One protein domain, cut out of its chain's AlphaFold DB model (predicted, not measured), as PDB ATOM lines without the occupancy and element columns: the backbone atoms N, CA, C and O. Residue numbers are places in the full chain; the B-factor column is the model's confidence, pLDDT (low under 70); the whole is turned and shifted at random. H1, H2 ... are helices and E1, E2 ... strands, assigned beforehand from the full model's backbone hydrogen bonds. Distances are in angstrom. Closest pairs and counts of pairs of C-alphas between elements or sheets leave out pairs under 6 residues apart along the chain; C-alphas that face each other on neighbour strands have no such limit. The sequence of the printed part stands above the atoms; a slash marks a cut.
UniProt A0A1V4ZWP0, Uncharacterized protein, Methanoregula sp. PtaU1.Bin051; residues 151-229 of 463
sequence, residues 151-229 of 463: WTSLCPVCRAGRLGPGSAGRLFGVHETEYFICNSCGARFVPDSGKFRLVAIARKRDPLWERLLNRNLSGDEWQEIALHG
ATOM      1  N   TRP A 151      44.773  13.049  19.959       91.88
ATOM      2  CA  TRP A 151      43.429  12.907  19.400       91.88
ATOM      3  C   TRP A 151      43.409  12.570  17.895       91.88
ATOM      4  O   TRP A 151      42.412  12.071  17.383       91.88
ATOM      5  N   THR A 152      44.518  12.769  17.167       94.88
ATOM      6  CA  THR A 152      44.600  12.497  15.711       94.88
ATOM      7  C   THR A 152      44.636  11.005  15.356       94.88
ATOM      8  O   THR A 152      44.464  10.617  14.195       94.88
ATOM      9  N   SER A 153      44.810  10.141  16.356       93.44
ATOM     10  CA  SER A 153      44.871   8.688  16.187       93.44
ATOM     11  C   SER A 153      43.530   8.044  15.799       93.44
ATOM     12  O   SER A 153      43.541   6.939  15.249       93.44
ATOM     13  N   LEU A 154      42.399   8.728  16.017       93.81
ATOM     14  CA  LEU A 154      41.053   8.254  15.692       93.81
ATOM     15  C   LEU A 154      40.154   9.422  15.258       93.81
ATOM     16  O   LEU A 154      40.003  10.402  15.972       93.81
ATOM     17  N   CYS A 155      39.535   9.327  14.081       95.31
ATOM     18  CA  CYS A 155      38.683  10.387  13.546       95.31
ATOM     19  C   CYS A 155      37.379  10.521  14.356       95.31
ATOM     20  O   CYS A 155      36.591   9.570  14.350       95.31
ATOM     21  N   PRO A 156      37.061  11.702  14.919       94.81
ATOM     22  CA  PRO A 156      35.820  11.919  15.669       94.81
ATOM     23  C   PRO A 156      34.546  11.640  14.849       94.81
ATOM     24  O   PRO A 156      33.556  11.137  15.370       94.81
ATOM     25  N   VAL A 157      34.591  11.901  13.536       94.19
ATOM     26  CA  VAL A 157      33.422  11.831  12.636       94.19
ATOM     27  C   VAL A 157      33.031  10.400  12.253       94.19
ATOM     28  O   VAL A 157      31.845  10.052  12.198       94.19
ATOM     29  N   CYS A 158      34.017   9.565  11.914       92.50
ATOM     30  CA  CYS A 158      33.768   8.191  11.459       92.50
ATOM     31  C   CYS A 158      34.204   7.111  12.445       92.50
ATOM     32  O   CYS A 158      33.879   5.954  12.210       92.50
ATOM     33  N   ARG A 159      34.942   7.472  13.503       91.81
ATOM     34  CA  ARG A 159      35.478   6.566  14.533       91.81
ATOM     35  C   ARG A 159      36.254   5.363  13.980       91.81
ATOM     36  O   ARG A 159      36.371   4.336  14.634       91.81
ATOM     37  N   ALA A 160      36.776   5.494  12.762       90.19
ATOM     38  CA  ALA A 160      37.450   4.413  12.042       90.19
ATOM     39  C   ALA A 160      38.761   4.879  11.399       90.19
ATOM     40  O   ALA A 160      39.794   4.230  11.530       90.19
ATOM     41  N   GLY A 161      38.732   6.015  10.699       91.62
ATOM     42  CA  GLY A 161      39.912   6.563  10.032       91.62
ATOM     43  C   GLY A 161      40.875   7.258  10.988       91.62
ATOM     44  O   GLY A 161      40.491   7.661  12.082       91.62
ATOM     45  N   ARG A 162      42.113   7.455  10.534       94.50
ATOM     46  CA  ARG A 162      43.122   8.279  11.214       94.50
ATOM     47  C   ARG A 162      43.220   9.642  10.547       94.50
ATOM     48  O   ARG A 162      42.975   9.759   9.342       94.50
ATOM     49  N   LEU A 163      43.574  10.654  11.329       96.12
ATOM     50  CA  LEU A 163      43.797  12.008  10.844       96.12
ATOM     51  C   LEU A 163      45.273  12.169  10.473       96.12
ATOM     52  O   LEU A 163      46.151  11.988  11.311       96.12
ATOM     53  N   GLY A 164      45.539  12.465   9.202       94.94
ATOM     54  CA  GLY A 164      46.876  12.798   8.711       94.94
ATOM     55  C   GLY A 164      46.993  14.294   8.421       94.94
ATOM     56  O   GLY A 164      45.972  14.915   8.110       94.94
ATOM     57  N   PRO A 165      48.198  14.881   8.505       95.44
ATOM     58  CA  PRO A 165      48.414  16.253   8.067       95.44
ATOM     59  C   PRO A 165      48.129  16.378   6.565       95.44
ATOM     60  O   PRO A 165      48.374  15.458   5.782       95.44
ATOM     61  N   GLY A 166      47.602  17.525   6.164       92.25
ATOM     62  CA  GLY A 166      47.431  17.928   4.780       92.25
ATOM     63  C   GLY A 166      47.591  19.436   4.651       92.25
ATOM     64  O   GLY A 166      47.380  20.177   5.611       92.25
ATOM     65  N   SER A 167      47.954  19.888   3.457       89.94
ATOM     66  CA  SER A 167      47.987  21.304   3.116       89.94
ATOM     67  C   SER A 167      47.124  21.557   1.884       89.94
ATOM     68  O   SER A 167      47.016  20.717   0.985       89.94
ATOM     69  N   ALA A 168      46.437  22.699   1.871       82.88
ATOM     70  CA  ALA A 168      45.718  23.173   0.695       82.88
ATOM     71  C   ALA A 168      46.556  24.276   0.065       82.88
ATOM     72  O   ALA A 168      46.974  25.212   0.750       82.88
ATOM     73  N   GLY A 169      46.769  24.172  -1.248       75.75
ATOM     74  CA  GLY A 169      47.400  25.234  -2.025       75.75
ATOM     75  C   GLY A 169      46.653  26.561  -1.855       75.75
ATOM     76  O   GLY A 169      45.440  26.572  -1.636       75.75
ATOM     77  N   ARG A 170      47.398  27.670  -1.940       65.69
ATOM     78  CA  ARG A 170      46.912  29.042  -1.711       65.69
ATOM     79  C   ARG A 170      45.562  29.293  -2.392       65.69
ATOM     80  O   ARG A 170      45.484  29.371  -3.614       65.69
ATOM     81  N   LEU A 171      44.525  29.503  -1.586       46.12
ATOM     82  CA  LEU A 171      43.250  30.075  -2.010       46.12
ATOM     83  C   LEU A 171      43.195  31.512  -1.471       46.12
ATOM     84  O   LEU A 171      43.279  31.724  -0.268       46.12
ATOM     85  N   PHE A 172      43.086  32.493  -2.374       44.53
ATOM     86  CA  PHE A 172      42.918  33.930  -2.074       44.53
ATOM     87  C   PHE A 172      44.097  34.670  -1.412       44.53
ATOM     88  O   PHE A 172      43.889  35.606  -0.648       44.53
ATOM     89  N   GLY A 173      45.348  34.309  -1.717       52.59
ATOM     90  CA  GLY A 173      46.514  35.116  -1.309       52.59
ATOM     91  C   GLY A 173      46.861  35.071   0.186       52.59
ATOM     92  O   GLY A 173      47.793  35.749   0.606       52.59
ATOM     93  N   VAL A 174      46.169  34.241   0.970       53.72
ATOM     94  CA  VAL A 174      46.468  33.981   2.383       53.72
ATOM     95  C   VAL A 174      47.372  32.745   2.499       53.72
ATOM     96  O   VAL A 174      47.362  31.869   1.629       53.72
ATOM     97  N   HIS A 175      48.209  32.722   3.540       65.19
ATOM     98  CA  HIS A 175      49.206  31.688   3.837       65.19
ATOM     99  C   HIS A 175      48.666  30.248   3.705       65.19
ATOM    100  O   HIS A 175      47.487  29.985   3.947       65.19
ATOM    101  N   GLU A 176      49.547  29.313   3.326       80.62
ATOM    102  CA  GLU A 176      49.257  27.872   3.278       80.62
ATOM    103  C   GLU A 176      48.649  27.426   4.617       80.62
ATOM    104  O   GLU A 176      49.262  27.578   5.670       80.62
ATOM    105  N   THR A 177      47.394  26.971   4.582       84.25
ATOM    106  CA  THR A 177      46.658  26.593   5.793       84.25
ATOM    107  C   THR A 177      46.828  25.098   6.011       84.25
ATOM    108  O   THR A 177      46.318  24.286   5.232       84.25
ATOM    109  N   GLU A 178      47.549  24.737   7.065       92.19
ATOM    110  CA  GLU A 178      47.685  23.354   7.512       92.19
ATOM    111  C   GLU A 178      46.350  22.839   8.066       92.19
ATOM    112  O   GLU A 178      45.626  23.545   8.771       92.19
ATOM    113  N   TYR A 179      46.002  21.596   7.750       95.06
ATOM    114  CA  TYR A 179      44.820  20.930   8.287       95.06
ATOM    115  C   TYR A 179      45.088  19.449   8.532       95.06
ATOM    116  O   TYR A 179      46.038  18.863   8.025       95.06
ATOM    117  N   PHE A 180      44.192  18.810   9.273       96.12
ATOM    118  CA  PHE A 180      44.148  17.363   9.422       96.12
ATOM    119  C   PHE A 180      43.011  16.790   8.584       96.12
ATOM    120  O   PHE A 180      41.890  17.295   8.638       96.12
ATOM    121  N   ILE A 181      43.274  15.737   7.811       96.50
ATOM    122  CA  ILE A 181      42.273  15.058   6.982       96.50
ATOM    123  C   ILE A 181      42.148  13.585   7.347       96.50
ATOM    124  O   ILE A 181      43.133  12.863   7.500       96.50
ATOM    125  N   CYS A 182      40.908  13.123   7.478       96.19
ATOM    126  CA  CYS A 182      40.618  11.726   7.749       96.19
ATOM    127  C   CYS A 182      40.737  10.893   6.470       96.19
ATOM    128  O   CYS A 182      40.046  11.157   5.484       96.19
ATOM    129  N   ASN A 183      41.533   9.825   6.521       94.12
ATOM    130  CA  ASN A 183      41.720   8.901   5.397       94.12
ATOM    131  C   ASN A 183      40.482   8.041   5.054       94.12
ATOM    132  O   ASN A 183      40.432   7.437   3.986       94.12
ATOM    133  N   SER A 184      39.486   7.984   5.942       92.94
ATOM    134  CA  SER A 184      38.269   7.184   5.772       92.94
ATOM    135  C   SER A 184      37.097   8.032   5.255       92.94
ATOM    136  O   SER A 184      36.634   7.827   4.129       92.94
ATOM    137  N   CYS A 185      36.644   9.027   6.029       93.88
ATOM    138  CA  CYS A 185      35.463   9.836   5.689       93.88
ATOM    139  C   CYS A 185      35.773  11.182   5.011       93.88
ATOM    140  O   CYS A 185      34.846  11.875   4.586       93.88
ATOM    141  N   GLY A 186      37.050  11.570   4.920       94.75
ATOM    142  CA  GLY A 186      37.458  12.860   4.360       94.75
ATOM    143  C   GLY A 186      37.074  14.070   5.216       94.75
ATOM    144  O   GLY A 186      36.977  15.171   4.682       94.75
ATOM    145  N   ALA A 187      36.815  13.879   6.515       96.12
ATOM    146  CA  ALA A 187      36.638  14.987   7.454       96.12
ATOM    147  C   ALA A 187      37.915  15.834   7.539       96.12
ATOM    148  O   ALA A 187      39.007  15.266   7.598       96.12
ATOM    149  N   ARG A 188      37.777  17.164   7.538       97.06
ATOM    150  CA  ARG A 188      38.886  18.127   7.595       97.06
ATOM    151  C   ARG A 188      38.805  18.979   8.855       97.06
ATOM    152  O   ARG A 188      37.763  19.581   9.110       97.06
ATOM    153  N   PHE A 189      39.910  19.064   9.586       96.44
ATOM    154  CA  PHE A 189      40.039  19.845  10.812       96.44
ATOM    155  C   PHE A 189      41.135  20.894  10.653       96.44
ATOM    156  O   PHE A 189      42.269  20.545  10.337       96.44
ATOM    157  N   VAL A 190      40.808  22.163  10.876       95.56
ATOM    158  CA  VAL A 190      41.758  23.279  10.775       95.56
ATOM    159  C   VAL A 190      42.155  23.719  12.187       95.56
ATOM    160  O   VAL A 190      41.254  23.906  13.012       95.56
ATOM    161  N   PRO A 191      43.453  23.861  12.506       94.19
ATOM    162  CA  PRO A 191      43.897  24.449  13.764       94.19
ATOM    163  C   PRO A 191      43.428  25.905  13.880       94.19
ATOM    164  O   PRO A 191      43.550  26.678  12.933       94.19
ATOM    165  N   ASP A 192      42.904  26.283  15.040       92.25
ATOM    166  CA  ASP A 192      42.477  27.645  15.354       92.25
ATOM    167  C   ASP A 192      42.790  27.950  16.822       92.25
ATOM    168  O   ASP A 192      42.119  27.458  17.730       92.25
ATOM    169  N   SER A 193      43.836  28.745  17.064       89.81
ATOM    170  CA  SER A 193      44.149  29.302  18.390       89.81
ATOM    171  C   SER A 193      44.273  28.251  19.513       89.81
ATOM    172  O   SER A 193      43.718  28.408  20.599       89.81
ATOM    173  N   GLY A 194      44.971  27.138  19.248       89.06
ATOM    174  CA  GLY A 194      45.129  26.023  20.201       89.06
ATOM    175  C   GLY A 194      43.934  25.060  20.264       89.06
ATOM    176  O   GLY A 194      43.951  24.094  21.026       89.06
ATOM    177  N   LYS A 195      42.906  25.298  19.447       95.25
ATOM    178  CA  LYS A 195      41.757  24.417  19.225       95.25
ATOM    179  C   LYS A 195      41.745  23.913  17.782       95.25
ATOM    180  O   LYS A 195      42.602  24.266  16.974       95.25
ATOM    181  N   PHE A 196      40.773  23.070  17.458       95.38
ATOM    182  CA  PHE A 196      40.574  22.513  16.127       95.38
ATOM    183  C   PHE A 196      39.120  22.666  15.697       95.38
ATOM    184  O   PHE A 196      38.193  22.414  16.474       95.38
ATOM    185  N   ARG A 197      38.934  23.047  14.435       95.69
ATOM    186  CA  ARG A 197      37.631  23.309  13.828       95.69
ATOM    187  C   ARG A 197      37.329  22.316  12.723       95.69
ATOM    188  O   ARG A 197      38.083  22.233  11.757       95.69
ATOM    189  N   LEU A 198      36.207  21.607  12.817       95.62
ATOM    190  CA  LEU A 198      35.720  20.749  11.736       95.62
ATOM    191  C   LEU A 198      35.134  21.616  10.612       95.62
ATOM    192  O   LEU A 198      34.104  22.253  10.809       95.62
ATOM    193  N   VAL A 199      35.772  21.651   9.441       95.69
ATOM    194  CA  VAL A 199      35.371  22.549   8.336       95.69
ATOM    195  C   VAL A 199      34.646  21.844   7.194       95.69
ATOM    196  O   VAL A 199      33.897  22.479   6.458       95.69
ATOM    197  N   ALA A 200      34.870  20.544   7.010       93.81
ATOM    198  CA  ALA A 200      34.258  19.790   5.919       93.81
ATOM    199  C   ALA A 200      34.209  18.296   6.225       93.81
ATOM    200  O   ALA A 200      35.069  17.778   6.936       93.81
ATOM    201  N   ILE A 201      33.243  17.598   5.622       93.50
ATOM    202  CA  ILE A 201      33.128  16.136   5.634       93.50
ATOM    203  C   ILE A 201      32.768  15.686   4.220       93.50
ATOM    204  O   ILE A 201      31.697  16.007   3.717       93.50
ATOM    205  N   ALA A 202      33.664  14.955   3.558       86.44
ATOM    206  CA  ALA A 202      33.475  14.621   2.147       86.44
ATOM    207  C   ALA A 202      32.433  13.513   1.913       86.44
ATOM    208  O   ALA A 202      31.678  13.574   0.947       86.44
ATOM    209  N   ARG A 203      32.418  12.475   2.760       79.81
ATOM    210  CA  ARG A 203      31.706  11.212   2.470       79.81
ATOM    211  C   ARG A 203      30.538  10.889   3.400       79.81
ATOM    212  O   ARG A 203      29.858   9.895   3.175       79.81
ATOM    213  N   LYS A 204      30.309  11.681   4.449       77.31
ATOM    214  CA  LYS A 204      29.262  11.425   5.447       77.31
ATOM    215  C   LYS A 204      28.381  12.663   5.577       77.31
ATOM    216  O   LYS A 204      28.871  13.720   5.961       77.31
ATOM    217  N   ARG A 205      27.101  12.521   5.227       72.25
ATOM    218  CA  ARG A 205      26.055  13.523   5.460       72.25
ATOM    219  C   ARG A 205      25.210  13.016   6.614       72.25
ATOM    220  O   ARG A 205      24.375  12.141   6.430       72.25
ATOM    221  N   ASP A 206      25.526  13.483   7.806       78.50
ATOM    222  CA  ASP A 206      24.808  13.132   9.023       78.50
ATOM    223  C   ASP A 206      24.485  14.463   9.729       78.50
ATOM    224  O   ASP A 206      25.425  15.223   9.997       78.50
ATOM    225  N   PRO A 207      23.188  14.781   9.954       77.38
ATOM    226  CA  PRO A 207      22.736  16.072  10.489       77.38
ATOM    227  C   PRO A 207      23.401  16.451  11.814       77.38
ATOM    228  O   PRO A 207      23.525  17.628  12.147       77.38
ATOM    229  N   LEU A 208      23.871  15.458  12.570       79.31
ATOM    230  CA  LEU A 208      24.579  15.681  13.823       79.31
ATOM    231  C   LEU A 208      25.860  16.498  13.611       79.31
ATOM    232  O   LEU A 208      26.179  17.381  14.408       79.31
ATOM    233  N   TRP A 209      26.579  16.260  12.512       86.50
ATOM    234  CA  TRP A 209      27.828  16.967  12.241       86.50
ATOM    235  C   TRP A 209      27.621  18.381  11.727       86.50
ATOM    236  O   TRP A 209      28.532  19.190  11.869       86.50
ATOM    237  N   GLU A 210      26.443  18.716  11.201       81.81
ATOM    238  CA  GLU A 210      26.121  20.098  10.829       81.81
ATOM    239  C   GLU A 210      26.164  21.020  12.054       81.81
ATOM    240  O   GLU A 210      26.633  22.151  11.955       81.81
ATOM    241  N   ARG A 211      25.793  20.514  13.241       84.88
ATOM    242  CA  ARG A 211      25.864  21.268  14.507       84.88
ATOM    243  C   ARG A 211      27.293  21.507  14.999       84.88
ATOM    244  O   ARG A 211      27.526  22.458  15.748       84.88
ATOM    245  N   LEU A 212      28.217  20.618  14.638       89.12
ATOM    246  CA  LEU A 212      29.628  20.651  15.041       89.12
ATOM    247  C   LEU A 212      30.531  21.267  13.977       89.12
ATOM    248  O   LEU A 212      31.667  21.641  14.277       89.12
ATOM    249  N   LEU A 213      30.031  21.393  12.747       91.19
ATOM    250  CA  LEU A 213      30.703  22.108  11.681       91.19
ATOM    251  C   LEU A 213      30.986  23.534  12.164       91.19
ATOM    252  O   LEU A 213      30.123  24.215  12.712       91.19
ATOM    253  N   ASN A 214      32.220  23.978  11.973       90.62
ATOM    254  CA  ASN A 214      32.728  25.273  12.411       90.62
ATOM    255  C   ASN A 214      32.788  25.524  13.929       90.62
ATOM    256  O   ASN A 214      33.114  26.643  14.325       90.62
ATOM    257  N   ARG A 215      32.572  24.521  14.794       92.62
ATOM    258  CA  ARG A 215      32.850  24.673  16.231       92.62
ATOM    259  C   ARG A 215      34.338  24.507  16.533       92.62
ATOM    260  O   ARG A 215      34.979  23.587  16.029       92.62
ATOM    261  N   ASN A 216      34.851  25.372  17.405       94.44
ATOM    262  CA  ASN A 216      36.222  25.331  17.908       94.44
ATOM    263  C   ASN A 216      36.278  24.518  19.203       94.44
ATOM    264  O   ASN A 216      35.966  25.045  20.275       94.44
ATOM    265  N   LEU A 217      36.699  23.257  19.102       94.69
ATOM    266  CA  LEU A 217      36.886  22.361  20.247       94.69
ATOM    267  C   LEU A 217      38.374  22.062  20.452       94.69
ATOM    268  O   LEU A 217      39.164  22.061  19.507       94.69
ATOM    269  N   SER A 218      38.769  21.839  21.697       94.81
ATOM    270  CA  SER A 218      40.108  21.390  22.075       94.81
ATOM    271  C   SER A 218      40.399  19.973  21.561       94.81
ATOM    272  O   SER A 218      39.499  19.233  21.160       94.81
ATOM    273  N   GLY A 219      41.678  19.589  21.557       93.88
ATOM    274  CA  GLY A 219      42.081  18.231  21.183       93.88
ATOM    275  C   GLY A 219      41.447  17.159  22.073       93.88
ATOM    276  O   GLY A 219      40.988  16.145  21.557       93.88
ATOM    277  N   ASP A 220      41.351  17.417  23.380       91.31
ATOM    278  CA  ASP A 220      40.759  16.488  24.349       91.31
ATOM    279  C   ASP A 220      39.253  16.319  24.114       91.31
ATOM    280  O   ASP A 220      38.761  15.196  24.068       91.31
ATOM    281  N   GLU A 221      38.526  17.410  23.842       93.62
ATOM    282  CA  GLU A 221      37.107  17.338  23.465       93.62
ATOM    283  C   GLU A 221      36.913  16.502  22.193       93.62
ATOM    284  O   GLU A 221      36.038  15.642  22.144       93.62
ATOM    285  N   TRP A 222      37.752  16.682  21.167       94.56
ATOM    286  CA  TRP A 222      37.688  15.835  19.973       94.56
ATOM    287  C   TRP A 222      38.028  14.367  20.254       94.56
ATOM    288  O   TRP A 222      37.459  13.478  19.614       94.56
ATOM    289  N   GLN A 223      38.922  14.097  21.204       93.44
ATOM    290  CA  GLN A 223      39.271  12.742  21.612       93.44
ATOM    291  C   GLN A 223      38.113  12.047  22.334       93.44
ATOM    292  O   GLN A 223      37.781  10.913  21.986       93.44
ATOM    293  N   GLU A 224      37.452  12.736  23.264       90.12
ATOM    294  CA  GLU A 224      36.248  12.250  23.951       90.12
ATOM    295  C   GLU A 224      35.148  11.888  22.945       90.12
ATOM    296  O   GLU A 224      34.587  10.789  22.967       90.12
ATOM    297  N   ILE A 225      34.922  12.765  21.964       91.44
ATOM    298  CA  ILE A 225      33.968  12.541  20.874       91.44
ATOM    299  C   ILE A 225      34.311  11.285  20.065       91.44
ATOM    300  O   ILE A 225      33.421  10.518  19.680       91.44
ATOM    301  N   ALA A 226      35.596  11.078  19.773       90.81
ATOM    302  CA  ALA A 226      36.055   9.928  19.007       90.81
ATOM    303  C   ALA A 226      35.875   8.606  19.771       90.81
ATOM    304  O   ALA A 226      35.545   7.596  19.146       90.81
ATOM    305  N   LEU A 227      36.074   8.612  21.093       85.38
ATOM    306  CA  LEU A 227      36.025   7.421  21.946       85.38
ATOM    307  C   LEU A 227      34.604   7.030  22.356       85.38
ATOM    308  O   LEU A 227      34.219   5.869  22.216       85.38
ATOM    309  N   HIS A 228      33.826   7.990  22.848       81.56
ATOM    310  CA  HIS A 228      32.540   7.725  23.498       81.56
ATOM    311  C   HIS A 228      31.350   8.046  22.599       81.56
ATOM    312  O   HIS A 228      30.244   7.547  22.805       81.56
ATOM    313  N   GLY A 229      31.584   8.813  21.535       78.25
ATOM    314  CA  GLY A 229      30.507   9.372  20.749       78.25
ATOM    315  C   GLY A 229      29.759  10.484  21.464       78.25
ATOM    316  O   GLY A 229      29.993  10.777  22.628       78.25
TER     317      GLY A 229
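This is residues 151 to 229 of the 463 residues of an uncharacterized protein of Methanoregula sp. PtaU1.Bin051 (UniProt A0A1V4ZWP0). A strongly twisted sheet of four strands, wound as a meander, has two helices at its E4 side that only graze it, and the tip of its E1 to E2 hairpin, residues 170 to 175, sticks out at one end. The 79 printed residues hold E1, E2, E3, E4, H1 and H2 in that order; the sheet runs E1, E2, E3, E4, antiparallel throughout. The class is mixed, helices and strands, with under half of the residues in named elements. The whole is compact, with a radius of gyration of the C-alphas of 12.1 A, and spans 39 by 26 by 23 A, only just elongated.

E1, residues 163 to 168, and E2, residues 177 to 182, form a hairpin, with N 166 and O 179 2.8 A apart. E2 and E3, residues 188 to 192, form the next, with N 180 and O 189 2.8 A apart. E3 and E4, residues 195 to 200, form the third, with N 190 and O 197 2.9 A apart. Edge strands E1 and E4 are apart. Residues 196 to 197 of E4 also pair, antiparallel, with residues 216 to 217. H2, residues 219 to 228, only grazes the sheet with residues 219 to 222; its closest C-alpha pair with E4 is Lys 195 and Gly 219, 6.5 A. H1, residues 207 to 210, only grazes the sheet with residues 209 to 210, and is apart from H2. In H2 every O i to N i+4 pair is within hydrogen-bond range; H1 is too short for one.

E1 begins at C-alpha 163 (43.797, 12.008, 10.844). E2 measures 16.2 A, E4 16.0 A, E1 15.2 A, H2 14.4 A, E3 12.8 A and H1 5.3 A. H2 ends at C-alpha 228 (32.540, 7.725, 23.498).

The C-alphas farthest apart, those of Gly 173 and His 228, are 39.5 A apart. The printed part has no cut and no long link. Residues 170 to 175 stand free, with pLDDT under 70.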